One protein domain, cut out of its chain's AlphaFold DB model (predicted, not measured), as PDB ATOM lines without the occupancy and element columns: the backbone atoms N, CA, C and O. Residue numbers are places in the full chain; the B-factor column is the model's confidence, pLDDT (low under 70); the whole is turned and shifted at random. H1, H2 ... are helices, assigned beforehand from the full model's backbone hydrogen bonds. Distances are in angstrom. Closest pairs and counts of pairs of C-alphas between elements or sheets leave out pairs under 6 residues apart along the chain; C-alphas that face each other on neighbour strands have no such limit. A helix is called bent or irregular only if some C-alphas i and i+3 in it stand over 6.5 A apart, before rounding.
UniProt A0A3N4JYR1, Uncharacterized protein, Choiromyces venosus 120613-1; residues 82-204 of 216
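This is residues 82 to 204 of the 216 residues of an uncharacterized protein of Choiromyces venosus 120613-1 (UniProt A0A3N4JYR1). A loose, elongated assembly of helices has a crossed pair, H1 and H3, toward one end, and a long kinked helix, H5, that folds back past H4 from the other end. H1 and H3 cross as an X at their middles, H4 runs the same way as H1 but farther along the long axis, and the short H2 is near H5; the turn at residues 169 to 175 and the tail at residues 197 to 204 stick out. The printed part has 123 residues with five named helices, H1 to H5 in order along the chain, and no named strand: all helix. The radius of gyration of the C-alphas is 17.3 A, loose, and the spans are 58 by 34 by 27 A.

H5, residues 171 to 202, has a kink of 48 degrees near residue 190. H4, residues 145 to 164, is close to H5 but not clearly touching it, and their closest C-alphas, those of Val 153 and Ala 188, are 7.4 A apart. These two run opposite ways at a shallow tilt of 34 degrees, only just short of steep. H2, residues 110 to 116, is also close to H5 but not clearly touching, with the closest C-alphas, those of Val 114 and Pro 191, at 7.7 A. H3, residues 122 to 133, only just touches H4, with 3 pairs of C-alphas within 8 A, through residues 131 to 132 of H3 and 145 to 146 of H4 alone; the closest C-alphas, those of Leu 131 and Leu 145, are 6.7 A apart. H1, residues 82 to 99, touches H3, and the closest C-alphas, those of Ala 91 and Ala 127, are 4.4 A apart. H1 and H3 run opposite ways at a steep tilt of 68 degrees, only just short of about perpendicular. H1 and H5 are apart, and so are H3 and H5. In H1, H2 and H3 every O i to N i+4 pair is within hydrogen-bond range; in H4 13 of 16 are, and in H5 18 of 28.

H5 measures 47.6 A from first to last C-alpha, and C-alpha 202 is at (-19.361, 2.355, 15.395). It is irregular, with C-alphas 172 and 175 at 7.9 A. H4 measures 28.0 A and has a kink of 37 degrees near residue 158; it is irregular, but only just, with C-alphas 159 and 162 at 6.6 A. H1 measures 25.5 A and begins with C-alpha 82 at (-9.538, -20.784, 38.685). H3 measures 16.2 A and H2 9.9 A.

The C-alphas of Ala 82 and Lys 172, the two farthest apart, are 59.1 A apart. The printed part has no cut. The link from H3 to H4 is long, with 11 residues, and residues 137 to 142 stand free. The mean pLDDT of the printed part is 75.9, and 46 residues are under 70, among them 161 to 178 and 184 to 204.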
ATOM      1  N   ALA A  82     -10.083 -21.770  37.754       89.44
ATOM      2  CA  ALA A  82      -9.538 -20.784  38.685       89.44
ATOM      3  C   ALA A  82      -9.175 -19.454  37.999       89.44
ATOM      4  O   ALA A  82      -9.402 -18.387  38.567       89.44
ATOM      5  N   ALA A  83      -8.640 -19.500  36.773       90.31
ATOM      6  CA  ALA A  83      -8.332 -18.298  36.003       90.31
ATOM      7  C   ALA A  83      -9.605 -17.560  35.557       90.31
ATOM      8  O   ALA A  83      -9.630 -16.329  35.580       90.31
ATOM      9  N   ILE A  84     -10.665 -18.296  35.199       89.81
ATOM     10  CA  ILE A  84     -11.976 -17.721  34.857       89.81
ATOM     11  C   ILE A  84     -12.558 -16.992  36.072       89.81
ATOM     12  O   ILE A  84     -12.868 -15.807  35.975       89.81
ATOM     13  N   PHE A  85     -12.599 -17.658  37.230       89.50
ATOM     14  CA  PHE A  85     -13.094 -17.062  38.472       89.50
ATOM     15  C   PHE A  85     -12.298 -15.814  38.883       89.50
ATOM     16  O   PHE A  85     -12.871 -14.789  39.245       89.50
ATOM     17  N   ALA A  86     -10.965 -15.858  38.788       92.81
ATOM     18  CA  ALA A  86     -10.122 -14.705  39.104       92.81
ATOM     19  C   ALA A  86     -10.379 -13.518  38.158       92.81
ATOM     20  O   ALA A  86     -10.397 -12.363  38.596       92.81
ATOM     21  N   ARG A  87     -10.592 -13.790  36.863       92.88
ATOM     22  CA  ARG A  87     -10.935 -12.764  35.872       92.88
ATOM     23  C   ARG A  87     -12.302 -12.152  36.159       92.88
ATOM     24  O   ARG A  87     -12.425 -10.931  36.131       92.88
ATOM     25  N   GLU A  88     -13.293 -12.980  36.458       92.62
ATOM     26  CA  GLU A  88     -14.644 -12.542  36.803       92.62
ATOM     27  C   GLU A  88     -14.655 -11.701  38.082       92.62
ATOM     28  O   GLU A  88     -15.177 -10.591  38.077       92.62
ATOM     29  N   SER A  89     -13.985 -12.159  39.141       93.94
ATOM     30  CA  SER A  89     -13.856 -11.415  40.398       93.94
ATOM     31  C   SER A  89     -13.210 -10.040  40.189       93.94
ATOM     32  O   SER A  89     -13.696  -9.030  40.707       93.94
ATOM     33  N   ARG A  90     -12.156  -9.969  39.364       95.69
ATOM     34  CA  ARG A  90     -11.527  -8.697  38.987       95.69
ATOM     35  C   ARG A  90     -12.491  -7.801  38.211       95.69
ATOM     36  O   ARG A  90     -12.579  -6.615  38.522       95.69
ATOM     37  N   ALA A  91     -13.187  -8.344  37.214       95.25
ATOM     38  CA  ALA A  91     -14.151  -7.586  36.423       95.25
ATOM     39  C   ALA A  91     -15.272  -7.033  37.316       95.25
ATOM     40  O   ALA A  91     -15.600  -5.850  37.233       95.25
ATOM     41  N   TRP A  92     -15.790  -7.856  38.230       95.44
ATOM     42  CA  TRP A  92     -16.804  -7.462  39.205       95.44
ATOM     43  C   TRP A  92     -16.327  -6.303  40.071       95.44
ATOM     44  O   TRP A  92     -17.025  -5.298  40.205       95.44
ATOM     45  N   HIS A  93     -15.115  -6.398  40.618       95.88
ATOM     46  CA  HIS A  93     -14.544  -5.333  41.435       95.88
ATOM     47  C   HIS A  93     -14.375  -4.021  40.653       95.88
ATOM     48  O   HIS A  93     -14.758  -2.965  41.152       95.88
ATOM     49  N   LEU A  94     -13.857  -4.074  39.420       95.56
ATOM     50  CA  LEU A  94     -13.691  -2.885  38.574       95.56
ATOM     51  C   LEU A  94     -15.031  -2.221  38.243       95.56
ATOM     52  O   LEU A  94     -15.162  -1.005  38.393       95.56
ATOM     53  N   ALA A  95     -16.022  -3.013  37.831       93.88
ATOM     54  CA  ALA A  95     -17.344  -2.514  37.479       93.88
ATOM     55  C   ALA A  95     -18.049  -1.912  38.700       93.88
ATOM     56  O   ALA A  95     -18.448  -0.751  38.676       93.88
ATOM     57  N   THR A  96     -18.139  -2.660  39.802       94.00
ATOM     58  CA  THR A  96     -18.843  -2.197  41.007       94.00
ATOM     59  C   THR A  96     -18.176  -0.987  41.644       94.00
ATOM     60  O   THR A  96     -18.879  -0.066  42.043       94.00
ATOM     61  N   THR A  97     -16.843  -0.906  41.663       93.06
ATOM     62  CA  THR A  97     -16.140   0.268  42.214       93.06
ATOM     63  C   THR A  97     -16.461   1.542  41.435       93.06
ATOM     64  O   THR A  97     -16.504   2.621  42.017       93.06
ATOM     65  N   LYS A  98     -16.699   1.438  40.123       90.81
ATOM     66  CA  LYS A  98     -17.031   2.594  39.277       90.81
ATOM     67  C   LYS A  98     -18.514   2.918  39.229       90.81
ATOM     68  O   LYS A  98     -18.861   4.087  39.114       90.81
ATOM     69  N   LEU A  99     -19.366   1.904  39.317       89.38
ATOM     70  CA  LEU A  99     -20.817   2.058  39.258       89.38
ATOM     71  C   LEU A  99     -21.456   2.353  40.625       89.38
ATOM     72  O   LEU A  99     -22.608   2.773  40.665       89.38
ATOM     73  N   SER A 100     -20.741   2.128  41.732       91.12
ATOM     74  CA  SER A 100     -21.226   2.457  43.078       91.12
ATOM     75  C   SER A 100     -21.462   3.955  43.233       91.12
ATOM     76  O   SER A 100     -20.647   4.774  42.799       91.12
ATOM     77  N   PHE A 101     -22.544   4.315  43.917       86.75
ATOM     78  CA  PHE A 101     -22.792   5.706  44.274       86.75
ATOM     79  C   PHE A 101     -22.109   6.063  45.596       86.75
ATOM     80  O   PHE A 101     -22.065   5.226  46.507       86.75
ATOM     81  N   PRO A 102     -21.633   7.312  45.753       85.31
ATOM     82  CA  PRO A 102     -21.131   7.777  47.036       85.31
ATOM     83  C   PRO A 102     -22.211   7.650  48.122       85.31
ATOM     84  O   PRO A 102     -23.418   7.708  47.857       85.31
ATOM     85  N   ALA A 103     -21.760   7.438  49.360       81.88
ATOM     86  CA  ALA A 103     -22.639   7.462  50.525       81.88
ATOM     87  C   ALA A 103     -23.165   8.880  50.790       81.88
ATOM     88  O   ALA A 103     -24.302   9.038  51.231       81.88
ATOM     89  N   ASP A 104     -22.348   9.881  50.468       80.25
ATOM     90  CA  ASP A 104     -22.661  11.295  50.600       80.25
ATOM     91  C   ASP A 104     -23.590  11.784  49.474       80.25
ATOM     92  O   ASP A 104     -23.582  11.224  48.368       80.25
ATOM     93  N   PRO A 105     -24.396  12.833  49.725       73.12
ATOM     94  CA  PRO A 105     -25.175  13.481  48.679       73.12
ATOM     95  C   PRO A 105     -24.255  14.028  47.581       73.12
ATOM     96  O   PRO A 105     -23.118  14.431  47.839       73.12
ATOM     97  N   PHE A 106     -24.745  14.041  46.339       70.31
ATOM     98  CA  PHE A 106     -23.936  14.484  45.209       70.31
ATOM     99  C   PHE A 106     -23.460  15.934  45.403       70.31
ATOM    100  O   PHE A 106     -24.280  16.814  45.679       70.31
ATOM    101  N   PRO A 107     -22.154  16.214  45.231       65.38
ATOM    102  CA  PRO A 107     -21.644  17.574  45.261       65.38
ATOM    103  C   PRO A 107     -22.104  18.291  43.987       65.38
ATOM    104  O   PRO A 107     -21.478  18.187  42.937       65.38
ATOM    105  N   GLY A 108     -23.239  18.981  44.069       70.56
ATOM    106  CA  GLY A 108     -23.804  19.743  42.959       70.56
ATOM    107  C   GLY A 108     -24.880  18.991  42.176       70.56
ATOM    108  O   GLY A 108     -25.635  18.180  42.711       70.56
ATOM    109  N   SER A 109     -25.015  19.320  40.892       68.81
ATOM    110  CA  SER A 109     -26.062  18.722  40.053       68.81
ATOM    111  C   SER A 109     -25.652  17.334  39.550       68.81
ATOM    112  O   SER A 109     -24.492  17.104  39.215       68.81
ATOM    113  N   LEU A 110     -26.614  16.422  39.378       65.00
ATOM    114  CA  LEU A 110     -26.370  15.097  38.784       65.00
ATOM    115  C   LEU A 110     -25.661  15.189  37.419       65.00
ATOM    116  O   LEU A 110     -24.857  14.333  37.070       65.00
ATOM    117  N   ARG A 111     -25.920  16.258  36.658       66.44
ATOM    118  CA  ARG A 111     -25.249  16.534  35.382       66.44
ATOM    119  C   ARG A 111     -23.742  16.730  35.552       66.44
ATOM    120  O   ARG A 111     -22.976  16.236  34.737       66.44
ATOM    121  N   GLU A 112     -23.327  17.445  36.589       74.44
ATOM    122  CA  GLU A 112     -21.917  17.683  36.906       74.44
ATOM    123  C   GLU A 112     -21.227  16.395  37.363       74.44
ATOM    124  O   GLU A 112     -20.117  16.095  36.923       74.44
ATOM    125  N   TYR A 113     -21.936  15.571  38.138       73.38
ATOM    126  CA  TYR A 113     -21.474  14.232  38.497       73.38
ATOM    127  C   TYR A 113     -21.284  13.338  37.260       73.38
ATOM    128  O   TYR A 113     -20.231  12.733  37.083       73.38
ATOM    129  N   VAL A 114     -22.258  13.304  36.347       72.00
ATOM    130  CA  VAL A 114     -22.153  12.521  35.103       72.00
ATOM    131  C   VAL A 114     -21.010  13.022  34.218       72.00
ATOM    132  O   VAL A 114     -20.292  12.206  33.656       72.00
ATOM    133  N   LEU A 115     -20.801  14.338  34.112       75.94
ATOM    134  CA  LEU A 115     -19.698  14.912  33.329       75.94
ATOM    135  C   LEU A 115     -18.323  14.593  33.928       75.94
ATOM    136  O   LEU A 115     -17.372  14.357  33.191       75.94
ATOM    137  N   THR A 116     -18.211  14.564  35.254       74.56
ATOM    138  CA  THR A 116     -16.957  14.219  35.942       74.56
ATOM    139  C   THR A 116     -16.646  12.722  35.907       74.56
ATOM    140  O   THR A 116     -15.482  12.344  36.011       74.56
ATOM    141  N   HIS A 117     -17.660  11.878  35.712       73.56
ATOM    142  CA  HIS A 117     -17.537  10.417  35.701       73.56
ATOM    143  C   HIS A 117     -17.782   9.810  34.309       73.56
ATOM    144  O   HIS A 117     -18.033   8.612  34.196       73.56
ATOM    145  N   GLN A 118     -17.733  10.631  33.253       67.00
ATOM    146  CA  GLN A 118     -18.261  10.285  31.931       67.00
ATOM    147  C   GLN A 118     -17.413   9.282  31.147       67.00
ATOM    148  O   GLN A 118     -17.940   8.646  30.241       67.00
ATOM    149  N   ASP A 119     -16.131   9.137  31.491       74.31
ATOM    150  CA  ASP A 119     -15.211   8.285  30.743       74.31
ATOM    151  C   ASP A 119     -14.651   7.174  31.643       74.31
ATOM    152  O   ASP A 119     -13.708   7.394  32.419       74.31
ATOM    153  N   PRO A 120     -15.248   5.969  31.612       77.62
ATOM    154  CA  PRO A 120     -14.654   4.836  32.289       77.62
ATOM    155  C   PRO A 120     -13.312   4.520  31.630       77.62
ATOM    156  O   PRO A 120     -13.175   4.463  30.410       77.62
ATOM    157  N   MET A 121     -12.295   4.264  32.455       87.44
ATOM    158  CA  MET A 121     -11.038   3.709  31.955       87.44
ATOM    159  C   MET A 121     -11.333   2.463  31.115       87.44
ATOM    160  O   MET A 121     -12.222   1.685  31.462       87.44
ATOM    161  N   ARG A 122     -10.559   2.239  30.047       91.62
ATOM    162  CA  ARG A 122     -10.734   1.105  29.124       91.62
ATOM    163  C   ARG A 122     -10.976  -0.232  29.839       91.62
ATOM    164  O   ARG A 122     -11.856  -0.985  29.439       91.62
ATOM    165  N   ASP A 123     -10.241  -0.490  30.919       93.00
ATOM    166  CA  ASP A 123     -10.347  -1.722  31.710       93.00
ATOM    167  C   ASP A 123     -11.720  -1.888  32.382       93.00
ATOM    168  O   ASP A 123     -12.217  -3.002  32.530       93.00
ATOM    169  N   VAL A 124     -12.348  -0.781  32.784       93.44
ATOM    170  CA  VAL A 124     -13.680  -0.754  33.403       93.44
ATOM    171  C   VAL A 124     -14.743  -1.033  32.350       93.44
ATOM    172  O   VAL A 124     -15.598  -1.886  32.571       93.44
ATOM    173  N   ALA A 125     -14.664  -0.369  31.194       91.75
ATOM    174  CA  ALA A 125     -15.575  -0.628  30.083       91.75
ATOM    175  C   ALA A 125     -15.477  -2.095  29.625       91.75
ATOM    176  O   ALA A 125     -16.488  -2.763  29.404       91.75
ATOM    177  N   GLU A 126     -14.258  -2.644  29.555       93.69
ATOM    178  CA  GLU A 126     -14.056  -4.058  29.245       93.69
ATOM    179  C   GLU A 126     -14.614  -4.983  30.333       93.69
ATOM    180  O   GLU A 126     -15.218  -6.003  30.000       93.69
ATOM    181  N   ALA A 127     -14.463  -4.631  31.611       94.44
ATOM    182  CA  ALA A 127     -15.029  -5.386  32.723       94.44
ATOM    183  C   ALA A 127     -16.565  -5.407  32.693       94.44
ATOM    184  O   ALA A 127     -17.160  -6.479  32.810       94.44
ATOM    185  N   ILE A 128     -17.206  -4.254  32.478       92.94
ATOM    186  CA  ILE A 128     -18.666  -4.146  32.335       92.94
ATOM    187  C   ILE A 128     -19.127  -4.989  31.144       92.94
ATOM    188  O   ILE A 128     -20.035  -5.813  31.278       92.94
ATOM    189  N   ARG A 129     -18.454  -4.865  29.995       92.69
ATOM    190  CA  ARG A 129     -18.756  -5.667  28.804       92.69
ATOM    191  C   ARG A 129     -18.598  -7.162  29.073       92.69
ATOM    192  O   ARG A 129     -19.463  -7.937  28.673       92.69
ATOM    193  N   TYR A 130     -17.522  -7.576  29.742       93.06
ATOM    194  CA  TYR A 130     -17.284  -8.974  30.103       93.06
ATOM    195  C   TYR A 130     -18.439  -9.520  30.944       93.06
ATOM    196  O   TYR A 130     -19.037 -10.517  30.561       93.06
ATOM    197  N   LEU A 131     -18.826  -8.828  32.016       91.81
ATOM    198  CA  LEU A 131     -19.909  -9.270  32.903       91.81
ATOM    199  C   LEU A 131     -21.285  -9.274  32.228       91.81
ATOM    200  O   LEU A 131     -22.124 -10.105  32.553       91.81
ATOM    201  N   THR A 132     -21.518  -8.362  31.284       90.31
ATOM    202  CA  THR A 132     -22.807  -8.266  30.580       90.31
ATOM    203  C   THR A 132     -22.928  -9.293  29.453       90.31
ATOM    204  O   THR A 132     -24.026  -9.721  29.118       90.31
ATOM    205  N   THR A 133     -21.808  -9.697  28.846       88.31
ATOM    206  CA  THR A 133     -21.797 -10.642  27.712       88.31
ATOM    207  C   THR A 133     -21.475 -12.076  28.113       88.31
ATOM    208  O   THR A 133     -21.820 -12.993  27.377       88.31
ATOM    209  N   HIS A 134     -20.774 -12.293  29.226       81.69
ATOM    210  CA  HIS A 134     -20.392 -13.615  29.731       81.69
ATOM    211  C   HIS A 134     -21.177 -13.926  30.998       81.69
ATOM    212  O   HIS A 134     -20.610 -14.172  32.061       81.69
ATOM    213  N   GLN A 135     -22.500 -13.884  30.876       74.25
ATOM    214  CA  GLN A 135     -23.378 -14.316  31.942       74.25
ATOM    215  C   GLN A 135     -23.457 -15.855  31.901       74.25
ATOM    216  O   GLN A 135     -23.765 -16.405  30.840       74.25
ATOM    217  N   PRO A 136     -23.120 -16.569  32.992       74.56
ATOM    218  CA  PRO A 136     -23.257 -18.023  33.022       74.56
ATOM    219  C   PRO A 136     -24.723 -18.411  32.783       74.56
ATOM    220  O   PRO A 136     -25.621 -17.680  33.193       74.56
ATOM    221  N   GLU A 137     -24.984 -19.548  32.127       74.00
ATOM    222  CA  GLU A 137     -26.367 -19.977  31.833       74.00
ATOM    223  C   GLU A 137     -27.210 -20.163  33.108       74.00
ATOM    224  O   GLU A 137     -28.416 -19.939  33.088       74.00
ATOM    225  N   ASP A 138     -26.550 -20.446  34.235       73.00
ATOM    226  CA  ASP A 138     -27.142 -20.537  35.573       73.00
ATOM    227  C   ASP A 138     -26.942 -19.258  36.408       73.00
ATOM    228  O   ASP A 138     -26.866 -19.314  37.641       73.00
ATOM    229  N   ALA A 139     -26.781 -18.096  35.769       66.69
ATOM    230  CA  ALA A 139     -26.602 -16.844  36.492       66.69
ATOM    231  C   ALA A 139     -27.793 -16.589  37.412       66.69
ATOM    232  O   ALA A 139     -28.933 -16.413  36.977       66.69
ATOM    233  N   THR A 140     -27.510 -16.550  38.710       75.69
ATOM    234  CA  THR A 140     -28.501 -16.144  39.686       75.69
ATOM    235  C   THR A 140     -28.724 -14.632  39.579       75.69
ATOM    236  O   THR A 140     -27.837 -13.888  39.147       75.69
ATOM    237  N   PRO A 141     -29.892 -14.143  40.021       69.56
ATOM    238  CA  PRO A 141     -30.159 -12.714  40.209       69.56
ATOM    239  C   PRO A 141     -28.994 -11.969  40.896       69.56
ATOM    240  O   PRO A 141     -28.602 -10.863  40.534       69.56
ATOM    241  N   GLU A 142     -28.349 -12.646  41.850       72.00
ATOM    242  CA  GLU A 142     -27.247 -12.124  42.660       72.00
ATOM    243  C   GLU A 142     -25.922 -11.945  41.902       72.00
ATOM    244  O   GLU A 142     -25.067 -11.179  42.355       72.00
ATOM    245  N   THR A 143     -25.732 -12.629  40.769       78.69
ATOM    246  CA  THR A 143     -24.538 -12.489  39.917       78.69
ATOM    247  C   THR A 143     -24.779 -11.590  38.706       78.69
ATOM    248  O   THR A 143     -23.853 -11.304  37.949       78.69
ATOM    249  N   SER A 144     -26.004 -11.092  38.527       88.81
ATOM    250  CA  SER A 144     -26.332 -10.142  37.469       88.81
ATOM    251  C   SER A 144     -25.846  -8.739  37.833       88.81
ATOM    252  O   SER A 144     -26.330  -8.113  38.780       88.81
ATOM    253  N   LEU A 145     -24.917  -8.200  37.037       90.31
ATOM    254  CA  LEU A 145     -24.438  -6.823  37.201       90.31
ATOM    255  C   LEU A 145     -25.587  -5.804  37.092       90.31
ATOM    256  O   LEU A 145     -25.622  -4.825  37.837       90.31
ATOM    257  N   LEU A 146     -26.542  -6.047  36.188       89.81
ATOM    258  CA  LEU A 146     -27.692  -5.167  35.969       89.81
ATOM    259  C   LEU A 146     -28.615  -5.125  37.191       89.81
ATOM    260  O   LEU A 146     -29.115  -4.060  37.567       89.81
ATOM    261  N   GLU A 147     -28.842  -6.275  37.819       88.75
ATOM    262  CA  GLU A 147     -29.677  -6.364  39.011       88.75
ATOM    263  C   GLU A 147     -28.998  -5.722  40.218       88.75
ATOM    264  O   GLU A 147     -29.618  -4.914  40.916       88.75
ATOM    265  N   TRP A 148     -27.704  -5.998  40.406       93.00
ATOM    266  CA  TRP A 148     -26.896  -5.324  41.417       93.00
ATOM    267  C   TRP A 148     -26.962  -3.798  41.252       93.00
ATOM    268  O   TRP A 148     -27.273  -3.089  42.212       93.00
ATOM    269  N   TYR A 149     -26.773  -3.288  40.030       90.62
ATOM    270  CA  TYR A 149     -26.831  -1.850  39.768       90.62
ATOM    271  C   TYR A 149     -28.228  -1.267  40.007       90.62
ATOM    272  O   TYR A 149     -28.368  -0.180  40.562       90.62
ATOM    273  N   SER A 150     -29.286  -1.998  39.654       88.06
ATOM    274  CA  SER A 150     -30.667  -1.570  39.915       88.06
ATOM    275  C   SER A 150     -30.940  -1.415  41.417       88.06
ATOM    276  O   SER A 150     -31.591  -0.457  41.849       88.06
ATOM    277  N   CYS A 151     -30.419  -2.339  42.228       89.75
ATOM    278  CA  CYS A 151     -30.469  -2.243  43.685       89.75
ATOM    279  C   CYS A 151     -29.665  -1.048  44.205       89.75
ATOM    280  O   CYS A 151     -30.145  -0.332  45.084       89.75
ATOM    281  N   GLU A 152     -28.495  -0.793  43.632       89.25
ATOM    282  CA  GLU A 152     -27.616   0.315  44.005       89.25
ATOM    283  C   GLU A 152     -28.246   1.688  43.698       89.25
ATOM    284  O   GLU A 152     -28.298   2.560  44.570       89.25
ATOM    285  N   VAL A 153     -28.859   1.853  42.520       85.62
ATOM    286  CA  VAL A 153     -29.651   3.048  42.163       85.62
ATOM    287  C   VAL A 153     -30.812   3.241  43.133       85.62
ATOM    288  O   VAL A 153     -31.030   4.348  43.632       85.62
ATOM    289  N   ARG A 154     -31.564   2.174  43.436       86.38
ATOM    290  CA  ARG A 154     -32.691   2.246  44.379       86.38
ATOM    291  C   ARG A 154     -32.220   2.648  45.776       86.38
ATOM    292  O   ARG A 154     -32.851   3.506  46.394       86.38
ATOM    293  N   ARG A 155     -31.134   2.045  46.268       88.69
ATOM    294  CA  ARG A 155     -30.525   2.360  47.567       88.69
ATOM    295  C   ARG A 155     -30.172   3.842  47.639       88.69
ATOM    296  O   ARG A 155     -30.595   4.517  48.576       88.69
ATOM    297  N   HIS A 156     -29.460   4.351  46.636       84.38
ATOM    298  CA  HIS A 156     -29.055   5.753  46.593       84.38
ATOM    299  C   HIS A 156     -30.262   6.704  46.485       84.38
ATOM    300  O   HIS A 156     -30.351   7.683  47.225       84.38
ATOM    301  N   PHE A 157     -31.250   6.382  45.643       81.94
ATOM    302  CA  PHE A 157     -32.481   7.168  45.519       81.94
ATOM    303  C   PHE A 157     -33.240   7.278  46.849       81.94
ATOM    304  O   PHE A 157     -33.671   8.366  47.231       81.94
ATOM    305  N   LEU A 158     -33.406   6.167  47.568       82.50
ATOM    306  CA  LEU A 158     -34.116   6.161  48.847       82.50
ATOM    307  C   LEU A 158     -33.346   6.895  49.948       82.50
ATOM    308  O   LEU A 158     -33.978   7.551  50.771       82.50
ATOM    309  N   ALA A 159     -32.017   6.776  49.957       83.38
ATOM    310  CA  ALA A 159     -31.170   7.397  50.967       83.38
ATOM    311  C   ALA A 159     -31.043   8.912  50.776       83.38
ATOM    312  O   ALA A 159     -31.122   9.645  51.754       83.38
ATOM    313  N   GLN A 160     -30.866   9.374  49.536       78.06
ATOM    314  CA  GLN A 160     -30.493  10.764  49.259       78.06
ATOM    315  C   GLN A 160     -31.614  11.547  48.568       78.06
ATOM    316  O   GLN A 160     -31.986  12.630  49.002       78.06
ATOM    317  N   VAL A 161     -32.234  10.984  47.528       69.69
ATOM    318  CA  VAL A 161     -33.187  11.735  46.691       69.69
ATOM    319  C   VAL A 161     -34.567  11.843  47.337       69.69
ATOM    320  O   VAL A 161     -35.212  12.885  47.245       69.69
ATOM    321  N   ARG A 162     -35.047  10.789  48.010       68.94
ATOM    322  CA  ARG A 162     -36.376  10.797  48.643       68.94
ATOM    323  C   ARG A 162     -36.489  11.849  49.749       68.94
ATOM    324  O   ARG A 162     -37.563  12.421  49.905       68.94
ATOM    325  N   LEU A 163     -35.415  12.090  50.500       66.38
ATOM    326  CA  LEU A 163     -35.408  13.064  51.597       66.38
ATOM    327  C   LEU A 163     -35.527  14.509  51.095       66.38
ATOM    328  O   LEU A 163     -36.078  15.355  51.793       66.38
ATOM    329  N   GLU A 164     -35.064  14.781  49.877       63.06
ATOM    330  CA  GLU A 164     -35.112  16.111  49.263       63.06
ATOM    331  C   GLU A 164     -36.443  16.434  48.584       63.06
ATOM    332  O   GLU A 164     -36.672  17.582  48.206       63.06
ATOM    333  N   ILE A 165     -37.313  15.443  48.374       63.66
ATOM    334  CA  ILE A 165     -38.601  15.663  47.721       63.66
ATOM    335  C   ILE A 165     -39.614  16.037  48.808       63.66
ATOM    336  O   ILE A 165     -40.070  15.149  49.535       63.66
ATOM    337  N   PRO A 166     -39.999  17.324  48.939       63.34
ATOM    338  CA  PRO A 166     -41.050  17.696  49.867       63.34
ATOM    339  C   PRO A 166     -42.318  16.941  49.471       63.34
ATOM    340  O   PRO A 166     -42.784  17.046  48.336       63.34
ATOM    341  N   THR A 167     -42.867  16.153  50.395       62.81
ATOM    342  CA  THR A 167     -44.175  15.527  50.200       62.81
ATOM    343  C   THR A 167     -45.196  16.644  50.020       62.81
ATOM    344  O   THR A 167     -45.384  17.417  50.965       62.81
ATOM    345  N   PRO A 168     -45.845  16.764  48.848       59.00
ATOM    346  CA  PRO A 168     -46.862  17.779  48.649       59.00
ATOM    347  C   PRO A 168     -47.963  17.549  49.681       59.00
ATOM    348  O   PRO A 168     -48.559  16.474  49.739       59.00
ATOM    349  N   THR A 169     -48.210  18.547  50.521       62.34
ATOM    350  CA  THR A 169     -49.305  18.530  51.498       62.34
ATOM    351  C   THR A 169     -50.671  18.526  50.814       62.34
ATOM    352  O   THR A 169     -51.652  18.082  51.407       62.34
ATOM    353  N   GLU A 170     -50.736  18.948  49.546       63.28
ATOM    354  CA  GLU A 170     -51.934  18.899  48.716       63.28
ATOM    355  C   GLU A 170     -51.784  17.916  47.547       63.28
ATOM    356  O   GLU A 170     -50.925  18.045  46.676       63.28
ATOM    357  N   TYR A 171     -52.702  16.949  47.490       58.50
ATOM    358  CA  TYR A 171     -52.772  15.886  46.478       58.50
ATOM    359  C   TYR A 171     -52.982  16.399  45.036       58.50
ATOM    360  O   TYR A 171     -52.826  15.647  44.075       58.50
ATOM    361  N   LYS A 172     -53.326  17.684  44.861       62.88
ATOM    362  CA  LYS A 172     -53.592  18.292  43.547       62.88
ATOM    363  C   LYS A 172     -52.361  18.377  42.638       62.88
ATOM    364  O   LYS A 172     -52.542  18.501  41.433       62.88
ATOM    365  N   ASP A 173     -51.152  18.234  43.182       65.00
ATOM    366  CA  ASP A 173     -49.893  18.327  42.423       65.00
ATOM    367  C   ASP A 173     -49.175  16.974  42.224       65.00
ATOM    368  O   ASP A 173     -48.005  16.912  41.842       65.00
ATOM    369  N   GLY A 174     -49.879  15.856  42.449       62.59
ATOM    370  CA  GLY A 174     -49.310  14.506  42.336       62.59
ATOM    371  C   GLY A 174     -48.714  14.184  40.957       62.59
ATOM    372  O   GLY A 174     -47.724  13.462  40.876       62.59
ATOM    373  N   ALA A 175     -49.259  14.762  39.881       67.81
ATOM    374  CA  ALA A 175     -48.718  14.602  38.529       67.81
ATOM    375  C   ALA A 175     -47.329  15.250  38.377       67.81
ATOM    376  O   ALA A 175     -46.417  14.618  37.850       67.81
ATOM    377  N   ARG A 176     -47.132  16.459  38.923       67.75
ATOM    378  CA  ARG A 176     -45.828  17.146  38.916       67.75
ATOM    379  C   ARG A 176     -44.795  16.440  39.785       67.75
ATOM    380  O   ARG A 176     -43.621  16.383  39.429       67.75
ATOM    381  N   LEU A 177     -45.231  15.870  40.908       67.81
ATOM    382  CA  LEU A 177     -44.381  15.038  41.757       67.81
ATOM    383  C   LEU A 177     -43.905  13.785  41.006       67.81
ATOM    384  O   LEU A 177     -42.716  13.474  41.023       67.81
ATOM    385  N   LEU A 178     -44.824  13.089  40.326       69.88
ATOM    386  CA  LEU A 178     -44.513  11.923  39.499       69.88
ATOM    387  C   LEU A 178     -43.564  12.275  38.355       69.88
ATOM    388  O   LEU A 178     -42.589  11.557  38.164       69.88
ATOM    389  N   GLU A 179     -43.787  13.387  37.652       71.56
ATOM    390  CA  GLU A 179     -42.866  13.882  36.621       71.56
ATOM    391  C   GLU A 179     -41.481  14.212  37.188       71.56
ATOM    392  O   GLU A 179     -40.472  13.870  36.575       71.56
ATOM    393  N   GLY A 180     -41.402  14.809  38.381       71.88
ATOM    394  CA  GLY A 180     -40.133  15.082  39.055       71.88
ATOM    395  C   GLY A 180     -39.382  13.809  39.457       71.88
ATOM    396  O   GLY A 180     -38.165  13.723  39.277       71.88
ATOM    397  N   ILE A 181     -40.100  12.801  39.960       72.56
ATOM    398  CA  ILE A 181     -39.538  11.489  40.313       72.56
ATOM    399  C   ILE A 181     -39.083  10.748  39.052       72.56
ATOM    400  O   ILE A 181     -37.948  10.273  39.007       72.56
ATOM    401  N   LEU A 182     -39.932  10.682  38.023       72.56
ATOM    402  CA  LEU A 182     -39.619  10.063  36.734       72.56
ATOM    403  C   LEU A 182     -38.423  10.752  36.085       72.56
ATOM    404  O   LEU A 182     -37.462  10.071  35.760       72.56
ATOM    405  N   GLY A 183     -38.405  12.083  35.999       74.31
ATOM    406  CA  GLY A 183     -37.282  12.834  35.437       74.31
ATOM    407  C   GLY A 183     -35.958  12.529  36.140       74.31
ATOM    408  O   GLY A 183     -34.949  12.275  35.479       74.31
ATOM    409  N   ARG A 184     -35.949  12.465  37.478       69.00
ATOM    410  CA  ARG A 184     -34.743  12.099  38.246       69.00
ATOM    411  C   ARG A 184     -34.345  10.634  38.037       69.00
ATOM    412  O   ARG A 184     -33.163  10.360  37.835       69.00
ATOM    413  N   LEU A 185     -35.306   9.707  38.015       67.44
ATOM    414  CA  LEU A 185     -35.058   8.281  37.770       67.44
ATOM    415  C   LEU A 185     -34.543   8.013  36.353       67.44
ATOM    416  O   LEU A 185     -33.569   7.283  36.194       67.44
ATOM    417  N   THR A 186     -35.153   8.595  35.322       67.06
ATOM    418  CA  THR A 186     -34.708   8.437  33.932       67.06
ATOM    419  C   THR A 186     -33.299   8.999  33.757       67.06
ATOM    420  O   THR A 186     -32.473   8.370  33.104       67.06
ATOM    421  N   THR A 187     -32.978  10.112  34.423       61.69
ATOM    422  CA  THR A 187     -31.629  10.701  34.386       61.69
ATOM    423  C   THR A 187     -30.585   9.817  35.079       61.69
ATOM    424  O   THR A 187     -29.473   9.692  34.573       61.69
ATOM    425  N   ALA A 188     -30.936   9.135  36.175       61.94
ATOM    426  CA  ALA A 188     -30.047   8.171  36.835       61.94
ATOM    427  C   ALA A 188     -29.770   6.908  35.987       61.94
ATOM    428  O   ALA A 188     -28.732   6.269  36.153       61.94
ATOM    429  N   HIS A 189     -30.669   6.559  35.058       62.00
ATOM    430  CA  HIS A 189     -30.509   5.414  34.150       62.00
ATOM    431  C   HIS A 189     -29.780   5.752  32.837       62.00
ATOM    432  O   HIS A 189     -29.349   4.838  32.130       62.00
ATOM    433  N   LEU A 190     -29.606   7.036  32.498       61.53
ATOM    434  CA  LEU A 190     -28.948   7.455  31.252       61.53
ATOM    435  C   LEU A 190     -27.502   6.953  31.061       61.53
ATOM    436  O   LEU A 190     -27.177   6.645  29.912       61.53
ATOM    437  N   PRO A 191     -26.649   6.802  32.097       57.81
ATOM    438  CA  PRO A 191     -25.283   6.304  31.905       57.81
ATOM    439  C   PRO A 191     -25.228   4.908  31.262       57.81
ATOM    440  O   PRO A 191     -24.400   4.663  30.393       57.81
ATOM    441  N   ILE A 192     -26.171   4.021  31.602       56.53
ATOM    442  CA  ILE A 192     -26.224   2.642  31.076       56.53
ATOM    443  C   ILE A 192     -26.783   2.580  29.650       56.53
ATOM    444  O   ILE A 192     -26.410   1.713  28.857       56.53
ATOM    445  N   LEU A 193     -27.688   3.493  29.295       54.06
ATOM    446  CA  LEU A 193     -28.283   3.522  27.957       54.06
ATOM    447  C   LEU A 193     -27.354   4.166  26.918       54.06
ATOM    448  O   LEU A 193     -27.364   3.748  25.760       54.06
ATOM    449  N   PHE A 194     -26.531   5.144  27.313       52.53
ATOM    450  CA  PHE A 194     -25.612   5.819  26.392       52.53
ATOM    451  C   PHE A 194     -24.459   4.921  25.913       52.53
ATOM    452  O   PHE A 194     -24.124   4.968  24.728       52.53
ATOM    453  N   GLU A 195     -23.907   4.048  26.765       52.34
ATOM    454  CA  GLU A 195     -22.842   3.116  26.352       52.34
ATOM    455  C   GLU A 195     -23.326   2.075  25.330       52.34
ATOM    456  O   GLU A 195     -22.642   1.805  24.339       52.34
ATOM    457  N   ASN A 196     -24.542   1.545  25.506       49.09
ATOM    458  CA  ASN A 196     -25.113   0.555  24.589       49.09
ATOM    459  C   ASN A 196     -25.437   1.144  23.203       49.09
ATOM    460  O   ASN A 196     -25.334   0.450  22.189       49.09
ATOM    461  N   LEU A 197     -25.795   2.433  23.132       47.53
ATOM    462  CA  LEU A 197     -26.144   3.084  21.866       47.53
ATOM    463  C   LEU A 197     -24.914   3.543  21.067       47.53
ATOM    464  O   LEU A 197     -24.932   3.484  19.835       47.53
ATOM    465  N   HIS A 198     -23.839   3.976  21.736       51.19
ATOM    466  CA  HIS A 198     -22.636   4.456  21.046       51.19
ATOM    467  C   HIS A 198     -21.864   3.311  20.365       51.19
ATOM    468  O   HIS A 198     -21.381   3.473  19.244       51.19
ATOM    469  N   HIS A 199     -21.850   2.114  20.962       49.38
ATOM    470  CA  HIS A 199     -21.225   0.928  20.359       49.38
ATOM    471  C   HIS A 199     -22.010   0.339  19.173       49.38
ATOM    472  O   HIS A 199     -21.414  -0.249  18.273       49.38
ATOM    473  N   SER A 200     -23.334   0.535  19.106       48.59
ATOM    474  CA  SER A 200     -24.130   0.106  17.943       48.59
ATOM    475  C   SER A 200     -23.862   0.969  16.697       48.59
ATOM    476  O   SER A 200     -24.048   0.515  15.565       48.59
ATOM    477  N   ARG A 201     -23.377   2.206  16.883       45.28
ATOM    478  CA  ARG A 201     -23.116   3.151  15.788       45.28
ATOM    479  C   ARG A 201     -21.720   3.010  15.175       45.28
ATOM    480  O   ARG A 201     -21.564   3.304  13.993       45.28
ATOM    481  N   GLU A 202     -20.728   2.525  15.920       48.94
ATOM    482  CA  GLU A 202     -19.361   2.355  15.395       48.94
ATOM    483  C   GLU A 202     -19.140   1.053  14.604       48.94
ATOM    484  O   GLU A 202     -18.176   0.957  13.848       48.94
ATOM    485  N   GLY A 203     -20.064   0.087  14.674       49.25
ATOM    486  CA  GLY A 203     -20.014  -1.160  13.895       49.25
ATOM    487  C   GLY A 203     -20.458  -1.050  12.426       49.25
ATOM    488  O   GLY A 203     -20.430  -2.046  11.710       49.25
ATOM    489  N   LYS A 204     -20.875   0.136  11.961       48.12
ATOM    490  CA  LYS A 204     -21.241   0.407  10.558       48.12
ATOM    491  C   LYS A 204     -20.302   1.439   9.935       48.12
ATOM    492  O   LYS A 204     -20.734   2.506   9.506       48.12
TER     493      LYS A 204